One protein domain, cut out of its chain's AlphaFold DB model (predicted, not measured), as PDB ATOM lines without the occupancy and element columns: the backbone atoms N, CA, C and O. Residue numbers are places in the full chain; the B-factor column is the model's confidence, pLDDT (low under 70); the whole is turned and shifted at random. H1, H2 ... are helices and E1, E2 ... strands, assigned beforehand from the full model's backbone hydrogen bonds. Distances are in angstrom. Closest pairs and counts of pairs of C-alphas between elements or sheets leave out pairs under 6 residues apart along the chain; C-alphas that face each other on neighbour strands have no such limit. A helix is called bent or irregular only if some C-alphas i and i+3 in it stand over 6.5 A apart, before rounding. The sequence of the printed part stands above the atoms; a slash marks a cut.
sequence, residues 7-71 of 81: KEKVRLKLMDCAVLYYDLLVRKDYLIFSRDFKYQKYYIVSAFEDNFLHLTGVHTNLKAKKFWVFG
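This is residues 7 to 71 of the 81 residues of the protein "PBECR4 domain-containing protein" of Granulicatella elegans ATCC 700633 (UniProt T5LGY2). This is a long, thin model: helix H1 and the two-stranded hairpin of E1 and E2 follow one another end to end and make most of the length, and the chain then folds back so that two short helices, H2 and H3, lie loosely alongside H1. The far end of the hairpin sticks out, with residues 35 to 40 standing free. The printed part has 65 residues, with three named helices and two named strands in the order H1, E1, E2, H2, H3; the sheet, E1 - E2, is antiparallel and the class is mixed, helices and strands. The whole is loose, with a radius of gyration of the C-alphas of 15.0 A, and its outline is a rod spanning 45 by 21 by 17 A.

Start with H1, residues 7 to 26, which has a kink of 30 degrees near residue 20. It is neither bent nor irregular, but only just: C-alphas 23 and 26 are 6.4 A apart. A tight link leads to E1, residues 29 to 33, which forms a hairpin with E2, residues 42 to 46. These neighbour strands are antiparallel, with 155 degrees between their directions; look for N 30 and O 45 at 2.9 A and N 45 and O 30 at 2.8 A, both within hydrogen-bond range. C-alphas 31 and 44 face each other at 4.6 A. After another tight link comes H2, residues 51 to 56, which only just touches H1, with 3 pairs of C-alphas within 8 A, using residues 14 to 21 of H1 alone. Their closest C-alphas, those of Ala 18 and Phe 52, are 7.4 A apart. H1 and H2 run opposite ways at a steep tilt of 38 degrees, only just past shallow. H3, residues 64 to 71, touches H2, the closest C-alphas being those of Leu 53 and Ala 64, 5.6 A apart. H1 and H3 are near each other, while E1 is apart from H2 and H3, and E2 is apart from H3. In H1, H2 and H3 every O i to N i+4 pair is within hydrogen-bond range.

Find C-alpha 7 at (192.071, 65.274, 166.014); from there H1 runs 25.8 A to C-alpha 26 at (189.551, 90.842, 163.515). E1 is 13.0 A long and E2 13.3 A. H2 covers 9.1 A, and H3 8.9 A, ending at C-alpha 71 at (198.656, 76.726, 168.132).

The two C-alphas farthest apart, those of Glu 8 and Lys 38, are 46.3 A apart. The printed part has no cut, and no link is long. The mean pLDDT of the printed part is 90.0, and residue 71 alone is under 70.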
ATOM      1  N   LYS A   7     191.262  64.141 165.541       81.94
ATOM      2  CA  LYS A   7     192.071  65.274 166.014       81.94
ATOM      3  C   LYS A   7     192.694  66.057 164.863       81.94
ATOM      4  O   LYS A   7     192.689  67.282 164.889       81.94
ATOM      5  N   GLU A   8     193.187  65.355 163.847       83.31
ATOM      6  CA  GLU A   8     193.790  65.991 162.676       83.31
ATOM      7  C   GLU A   8     192.744  66.706 161.815       83.31
ATOM      8  O   GLU A   8     192.967  67.837 161.391       83.31
ATOM      9  N   LYS A   9     191.557  66.108 161.638       87.50
ATOM     10  CA  LYS A   9     190.438  66.757 160.935       87.50
ATOM     11  C   LYS A   9     190.000  68.046 161.632       87.50
ATOM     12  O   LYS A   9     189.800  69.064 160.975       87.50
ATOM     13  N   VAL A  10     189.884  68.021 162.960       85.88
ATOM     14  CA  VAL A  10     189.538  69.214 163.746       85.88
ATOM     15  C   VAL A  10     190.641  70.265 163.658       85.88
ATOM     16  O   VAL A  10     190.334  71.433 163.438       85.88
ATOM     17  N   ARG A  11     191.918  69.873 163.757       84.25
ATOM     18  CA  ARG A  11     193.054  70.794 163.604       84.25
ATOM     19  C   ARG A  11     192.994  71.538 162.271       84.25
ATOM     20  O   ARG A  11     193.043  72.762 162.267       84.25
ATOM     21  N   LEU A  12     192.834  70.816 161.161       86.19
ATOM     22  CA  LEU A  12     192.712  71.417 159.829       86.19
ATOM     23  C   LEU A  12     191.507  72.361 159.749       86.19
ATOM     24  O   LEU A  12     191.635  73.487 159.276       86.19
ATOM     25  N   LYS A  13     190.359  71.955 160.305       90.12
ATOM     26  CA  LYS A  13     189.170  72.810 160.321       90.12
ATOM     27  C   LYS A  13     189.379  74.098 161.119       90.12
ATOM     28  O   LYS A  13     188.902  75.153 160.707       90.12
ATOM     29  N   LEU A  14     190.097  74.029 162.239       89.62
ATOM     30  CA  LEU A  14     190.448  75.202 163.040       89.62
ATOM     31  C   LEU A  14     191.363  76.160 162.274       89.62
ATOM     32  O   LEU A  14     191.198  77.367 162.422       89.62
ATOM     33  N   MET A  15     192.268  75.652 161.430       87.88
ATOM     34  CA  MET A  15     193.100  76.490 160.559       87.88
ATOM     35  C   MET A  15     192.254  77.263 159.547       87.88
ATOM     36  O   MET A  15     192.395  78.481 159.444       87.88
ATOM     37  N   ASP A  16     191.326  76.588 158.866       90.94
ATOM     38  CA  ASP A  16     190.418  77.246 157.919       90.94
ATOM     39  C   ASP A  16     189.559  78.309 158.621       90.94
ATOM     40  O   ASP A  16     189.394  79.432 158.140       90.94
ATOM     41  N   CYS A  17     189.029  77.969 159.798       92.38
ATOM     42  CA  CYS A  17     188.231  78.884 160.605       92.38
ATOM     43  C   CYS A  17     189.043  80.072 161.131       92.38
ATOM     44  O   CYS A  17     188.477  81.152 161.254       92.38
ATOM     45  N   ALA A  18     190.335  79.908 161.420       91.19
ATOM     46  CA  ALA A  18     191.197  80.992 161.884       91.19
ATOM     47  C   ALA A  18     191.396  82.060 160.809       91.19
ATOM     48  O   ALA A  18     191.277  83.250 161.096       91.19
ATOM     49  N   VAL A  19     191.628  81.637 159.562       91.12
ATOM     50  CA  VAL A  19     191.743  82.555 158.419       91.12
ATOM     51  C   VAL A  19     190.441  83.338 158.243       91.12
ATOM     52  O   VAL A  19     190.458  84.567 158.201       91.12
ATOM     53  N   LEU A  20     189.299  82.641 158.242       93.38
ATOM     54  CA  LEU A  20     187.986  83.286 158.139       93.38
ATOM     55  C   LEU A  20     187.708  84.232 159.314       93.38
ATOM     56  O   LEU A  20     187.196  85.329 159.114       93.38
ATOM     57  N   TYR A  21     188.052  83.821 160.535       93.88
ATOM     58  CA  TYR A  21     187.896  84.631 161.737       93.88
ATOM     59  C   TYR A  21     188.705  85.925 161.648       93.88
ATOM     60  O   TYR A  21     188.180  86.999 161.933       93.88
ATOM     61  N   TYR A  22     189.957  85.840 161.196       93.06
ATOM     62  CA  TYR A  22     190.805  87.010 161.021       93.06
ATOM     63  C   TYR A  22     190.224  87.983 159.991       93.06
ATOM     64  O   TYR A  22     190.019  89.163 160.284       93.06
ATOM     65  N   ASP A  23     189.914  87.477 158.795       94.31
ATOM     66  CA  ASP A  23     189.498  88.310 157.666       94.31
ATOM     67  C   ASP A  23     188.104  88.913 157.827       94.31
ATOM     68  O   ASP A  23     187.829  90.008 157.318       94.31
ATOM     69  N   LEU A  24     187.211  88.206 158.515       93.88
ATOM     70  CA  LEU A  24     185.866  88.694 158.771       93.88
ATOM     71  C   LEU A  24     185.830  89.539 160.040       93.88
ATOM     72  O   LEU A  24     185.355  90.663 159.972       93.88
ATOM     73  N   LEU A  25     186.348  89.045 161.164       93.69
ATOM     74  CA  LEU A  25     186.037  89.610 162.481       93.69
ATOM     75  C   LEU A  25     187.153  90.457 163.096       93.69
ATOM     76  O   LEU A  25     186.845  91.430 163.772       93.69
ATOM     77  N   VAL A  26     188.427  90.115 162.885       94.12
ATOM     78  CA  VAL A  26     189.551  90.842 163.515       94.12
ATOM     79  C   VAL A  26     189.963  92.061 162.696       94.12
ATOM     80  O   VAL A  26     190.258  93.119 163.241       94.12
ATOM     81  N   ARG A  27     189.984  91.939 161.366       96.00
ATOM     82  CA  ARG A  27     190.408  93.029 160.469       96.00
ATOM     83  C   ARG A  27     189.365  94.129 160.283       96.00
ATOM     84  O   ARG A  27     189.626  95.084 159.550       96.00
ATOM     85  N   LYS A  28     188.172  93.967 160.853       94.94
ATOM     86  CA  LYS A  28     187.031  94.853 160.638       94.94
ATOM     87  C   LYS A  28     186.384  95.193 161.964       94.94
ATOM     88  O   LYS A  28     186.152  94.316 162.788       94.94
ATOM     89  N   ASP A  29     185.994  96.449 162.084       95.81
ATOM     90  CA  ASP A  29     185.093  96.890 163.134       95.81
ATOM     91  C   ASP A  29     183.654  96.840 162.630       95.81
ATOM     92  O   ASP A  29     183.353  97.197 161.486       95.81
ATOM     93  N   TYR A  30     182.753  96.405 163.503       95.56
ATOM     94  CA  TYR A  30     181.341  96.270 163.195       95.56
ATOM     95  C   TYR A  30     180.539  97.316 163.943       95.56
ATOM     96  O   TYR A  30     180.542  97.363 165.171       95.56
ATOM     97  N   LEU A  31     179.796  98.127 163.197       96.50
ATOM     98  CA  LEU A  31     178.817  99.034 163.768       96.50
ATOM     99  C   LEU A  31     177.471  98.318 163.865       96.50
ATOM    100  O   LEU A  31     176.862  97.966 162.857       96.50
ATOM    101  N   ILE A  32     177.000  98.121 165.091       96.25
ATOM    102  CA  ILE A  32     175.684  97.562 165.378       96.25
ATOM    103  C   ILE A  32     174.773  98.720 165.755       96.25
ATOM    104  O   ILE A  32     175.079  99.470 166.679       96.25
ATOM    105  N   PHE A  33     173.646  98.853 165.065       96.19
ATOM    106  CA  PHE A  33     172.603  99.818 165.398       96.19
ATOM    107  C   PHE A  33     171.316  99.075 165.751       96.19
ATOM    108  O   PHE A  33     170.999  98.040 165.168       96.19
ATOM    109  N   SER A  34     170.558  99.613 166.697       95.62
ATOM    110  CA  SER A  34     169.227  99.113 167.025       95.62
ATOM    111  C   SER A  34     168.358 100.257 167.519       95.62
ATOM    112  O   SER A  34     168.841 101.171 168.189       95.62
ATOM    113  N   ARG A  35     167.062 100.191 167.204       96.19
ATOM    114  CA  ARG A  35     166.064 101.132 167.733       96.19
ATOM    115  C   ARG A  35     165.829 100.931 169.231       96.19
ATOM    116  O   ARG A  35     165.412 101.869 169.898       96.19
ATOM    117  N   ASP A  36     166.146  99.744 169.745       96.69
ATOM    118  CA  ASP A  36     165.905  99.360 171.137       96.69
ATOM    119  C   ASP A  36     167.082  99.687 172.069       96.69
ATOM    120  O   ASP A  36     167.014  99.454 173.280       96.69
ATOM    121  N   PHE A  37     168.190 100.222 171.543       97.25
ATOM    122  CA  PHE A  37     169.305 100.632 172.387       97.25
ATOM    123  C   PHE A  37     168.947 101.864 173.223       97.25
ATOM    124  O   PHE A  37     168.593 102.918 172.703       97.25
ATOM    125  N   LYS A  38     169.079 101.727 174.548       95.88
ATOM    126  CA  LYS A  38     168.661 102.757 175.513       95.88
ATOM    127  C   LYS A  38     169.678 103.881 175.716       95.88
ATOM    128  O   LYS A  38     169.282 105.001 176.011       95.88
ATOM    129  N   TYR A  39     170.972 103.577 175.600       95.38
ATOM    130  CA  TYR A  39     172.047 104.501 175.992       95.38
ATOM    131  C   TYR A  39     172.776 105.136 174.806       95.38
ATOM    132  O   TYR A  39     173.166 106.296 174.882       95.38
ATOM    133  N   GLN A  40     172.963 104.391 173.715       95.94
ATOM    134  CA  GLN A  40     173.637 104.850 172.499       95.94
ATOM    135  C   GLN A  40     172.873 104.365 171.274       95.94
ATOM    136  O   GLN A  40     172.309 103.278 171.293       95.94
ATOM    137  N   LYS A  41     172.876 105.139 170.184       94.56
ATOM    138  CA  LYS A  41     172.183 104.755 168.936       94.56
ATOM    139  C   LYS A  41     172.865 103.592 168.212       94.56
ATOM    140  O   LYS A  41     172.232 102.893 167.422       94.56
ATOM    141  N   TYR A  42     174.155 103.411 168.465       96.88
ATOM    142  CA  TYR A  42     174.961 102.339 167.908       96.88
ATOM    143  C   TYR A  42     176.102 101.982 168.859       96.88
ATOM    144  O   TYR A  42     176.481 102.779 169.719       96.88
ATOM    145  N   TYR A  43     176.664 100.796 168.662       96.81
ATOM    146  CA  TYR A  43     177.896 100.348 169.295       96.81
ATOM    147  C   TYR A  43     178.863  99.873 168.221       96.81
ATOM    148  O   TYR A  43     178.442  99.303 167.214       96.81
ATOM    149  N   ILE A  44     180.150 100.103 168.448       96.31
ATOM    150  CA  ILE A  44     181.215  99.516 167.641       96.31
ATOM    151  C   ILE A  44     181.717  98.287 168.391       96.31
ATOM    152  O   ILE A  44     182.005  98.364 169.587       96.31
ATOM    153  N   VAL A  45     181.775  97.155 167.700       94.75
ATOM    154  CA  VAL A  45     182.264  95.882 168.221       94.75
ATOM    155  C   VAL A  45     183.442  95.440 167.370       94.75
ATOM    156  O   VAL A  45     183.345  95.396 166.142       94.75
ATOM    157  N   SER A  46     184.528  95.082 168.041       93.56
ATOM    158  CA  SER A  46     185.766  94.601 167.434       93.56
ATOM    159  C   SER A  46     186.091  93.236 168.019       93.56
ATOM    160  O   SER A  46     185.887  93.007 169.215       93.56
ATOM    161  N   ALA A  47     186.585  92.325 167.186       93.31
ATOM    162  CA  ALA A  47     187.071  91.035 167.648       93.31
ATOM    163  C   ALA A  47     188.596  91.062 167.786       93.31
ATOM    164  O   ALA A  47     189.288  91.714 167.005       93.31
ATOM    165  N   PHE A  48     189.127  90.327 168.760       92.75
ATOM    166  CA  PHE A  48     190.563  90.197 168.971       92.75
ATOM    167  C   PHE A  48     191.024  88.774 168.668       92.75
ATOM    168  O   PHE A  48     190.323  87.797 168.920       92.75
ATOM    169  N   GLU A  49     192.238  88.648 168.143       90.25
ATOM    170  CA  GLU A  49     192.854  87.367 167.776       90.25
ATOM    171  C   GLU A  49     192.830  86.332 168.912       90.25
ATOM    172  O   GLU A  49     192.620  85.138 168.696       90.25
ATOM    173  N   ASP A  50     193.013  86.782 170.151       89.06
ATOM    174  CA  ASP A  50     193.013  85.927 171.332       89.06
ATOM    175  C   ASP A  50     191.607  85.467 171.756       89.06
ATOM    176  O   ASP A  50     191.486  84.471 172.470       89.06
ATOM    177  N   ASN A  51     190.527  86.073 171.256       89.75
ATOM    178  CA  ASN A  51     189.180  85.532 171.457       89.75
ATOM    179  C   ASN A  51     188.972  84.207 170.711       89.75
ATOM    180  O   ASN A  51     188.101  83.425 171.098       89.75
ATOM    181  N   PHE A  52     189.771  83.919 169.677       91.38
ATOM    182  CA  PHE A  52     189.580  82.736 168.843       91.38
ATOM    183  C   PHE A  52     189.625  81.435 169.652       91.38
ATOM    184  O   PHE A  52     188.750  80.589 169.486       91.38
ATOM    185  N   LEU A  53     190.559  81.294 170.602       90.44
ATOM    186  CA  LEU A  53     190.629  80.098 171.453       90.44
ATOM    187  C   LEU A  53     189.303  79.847 172.188       90.44
ATOM    188  O   LEU A  53     188.798  78.726 172.179       90.44
ATOM    189  N   HIS A  54     188.715  80.893 172.772       87.69
ATOM    190  CA  HIS A  54     187.466  80.786 173.522       87.69
ATOM    191  C   HIS A  54     186.300  80.307 172.645       87.69
ATOM    192  O   HIS A  54     185.511  79.470 173.073       87.69
ATOM    193  N   LEU A  55     186.232  80.781 171.398       88.50
ATOM    194  CA  LEU A  55     185.168  80.427 170.453       88.50
ATOM    195  C   LEU A  55     185.265  78.985 169.943       88.50
ATOM    196  O   LEU A  55     184.261  78.406 169.538       88.50
ATOM    197  N   THR A  56     186.463  78.402 169.951       87.75
ATOM    198  CA  THR A  56     186.685  77.043 169.432       87.75
ATOM    199  C   THR A  56     186.323  75.939 170.424       87.75
ATOM    200  O   THR A  56     186.180  74.790 170.015       87.75
ATOM    201  N   GLY A  57     186.222  76.251 171.723       83.19
ATOM    202  CA  GLY A  57     185.993  75.260 172.783       83.19
ATOM    203  C   GLY A  57     187.159  74.285 173.020       83.19
ATOM    204  O   GLY A  57     187.050  73.376 173.844       83.19
ATOM    205  N   VAL A  58     188.287  74.468 172.325       84.81
ATOM    206  CA  VAL A  58     189.472  73.616 172.452       84.81
ATOM    207  C   VAL A  58     190.099  73.787 173.832       84.81
ATOM    208  O   VAL A  58     190.423  74.899 174.246       84.81
ATOM    209  N   HIS A  59     190.347  72.672 174.517       83.75
ATOM    210  CA  HIS A  59     191.092  72.682 175.770       83.75
ATOM    211  C   HIS A  59     192.594  72.553 175.502       83.75
ATOM    212  O   HIS A  59     193.079  71.609 174.874       83.75
ATOM    213  N   THR A  60     193.356  73.531 175.987       82.88
ATOM    214  CA  THR A  60     194.810  73.574 175.844       82.88
ATOM    215  C   THR A  60     195.454  74.335 176.994       82.88
ATOM    216  O   THR A  60     194.868  75.259 177.552       82.88
ATOM    217  N   ASN A  61     196.699  73.980 177.310       84.62
ATOM    218  CA  ASN A  61     197.530  74.723 178.261       84.62
ATOM    219  C   ASN A  61     198.169  75.973 177.625       84.62
ATOM    220  O   ASN A  61     198.883  76.724 178.293       84.62
ATOM    221  N   LEU A  62     197.961  76.200 176.322       84.75
ATOM    222  CA  LEU A  62     198.424  77.411 175.655       84.75
ATOM    223  C   LEU A  62     197.588  78.616 176.087       84.75
ATOM    224  O   LEU A  62     196.362  78.594 176.066       84.75
ATOM    225  N   LYS A  63     198.268  79.727 176.387       87.56
ATOM    226  CA  LYS A  63     197.605  81.032 176.499       87.56
ATOM    227  C   LYS A  63     196.966  81.398 175.156       87.56
ATOM    228  O   LYS A  63     197.583  81.172 174.119       87.56
ATOM    229  N   ALA A  64     195.809  82.052 175.180       86.62
ATOM    230  CA  ALA A  64     195.024  82.397 173.991       86.62
ATOM    231  C   ALA A  64     195.826  83.088 172.869       86.62
ATOM    232  O   ALA A  64     195.825  82.636 171.726       86.62
ATOM    233  N   LYS A  65     196.639  84.096 173.205       86.44
ATOM    234  CA  LYS A  65     197.531  84.752 172.235       86.44
ATOM    235  C   LYS A  65     198.570  83.801 171.619       86.44
ATOM    236  O   LYS A  65     198.888  83.902 170.440       86.44
ATOM    237  N   LYS A  66     199.101  82.853 172.402       85.56
ATOM    238  CA  LYS A  66     200.024  81.822 171.890       85.56
ATOM    239  C   LYS A  66     199.294  80.772 171.054       85.56
ATOM    240  O   LYS A  66     199.882  80.254 170.111       85.56
ATOM    241  N   PHE A  67     198.043  80.463 171.385       86.06
ATOM    242  CA  PHE A  67     197.205  79.582 170.579       86.06
ATOM    243  C   PHE A  67     196.972  80.167 169.182       86.06
ATOM    244  O   PHE A  67     197.151  79.449 168.207       86.06
ATOM    245  N   TRP A  68     196.698  81.469 169.081       83.88
ATOM    246  CA  TRP A  68     196.567  82.154 167.794       83.88
ATOM    247  C   TRP A  68     197.835  82.057 166.932       83.88
ATOM    248  O   TRP A  68     197.798  81.564 165.809       83.88
ATOM    249  N   VAL A  69     198.980  82.477 167.482       77.31
ATOM    250  CA  VAL A  69     200.237  82.571 166.718       77.31
ATOM    251  C   VAL A  69     200.822  81.196 166.398       77.31
ATOM    252  O   VAL A  69     201.244  80.937 165.274       77.31
ATOM    253  N   PHE A  70     200.879  80.316 167.396       72.75
ATOM    254  CA  PHE A  70     201.573  79.036 167.284       72.75
ATOM    255  C   PHE A  70     200.600  77.875 167.209       72.75
ATOM    256  O   PHE A  70     200.792  76.977 166.402       72.75
ATOM    257  N   GLY A  71     199.553  77.874 168.027       62.44
ATOM    258  CA  GLY A  71     198.656  76.726 168.132       62.44
ATOM    259  C   GLY A  71     197.985  76.333 166.813       62.44
ATOM    260  O   GLY A  71     197.836  75.152 166.530       62.44
TER     261      GLY A  71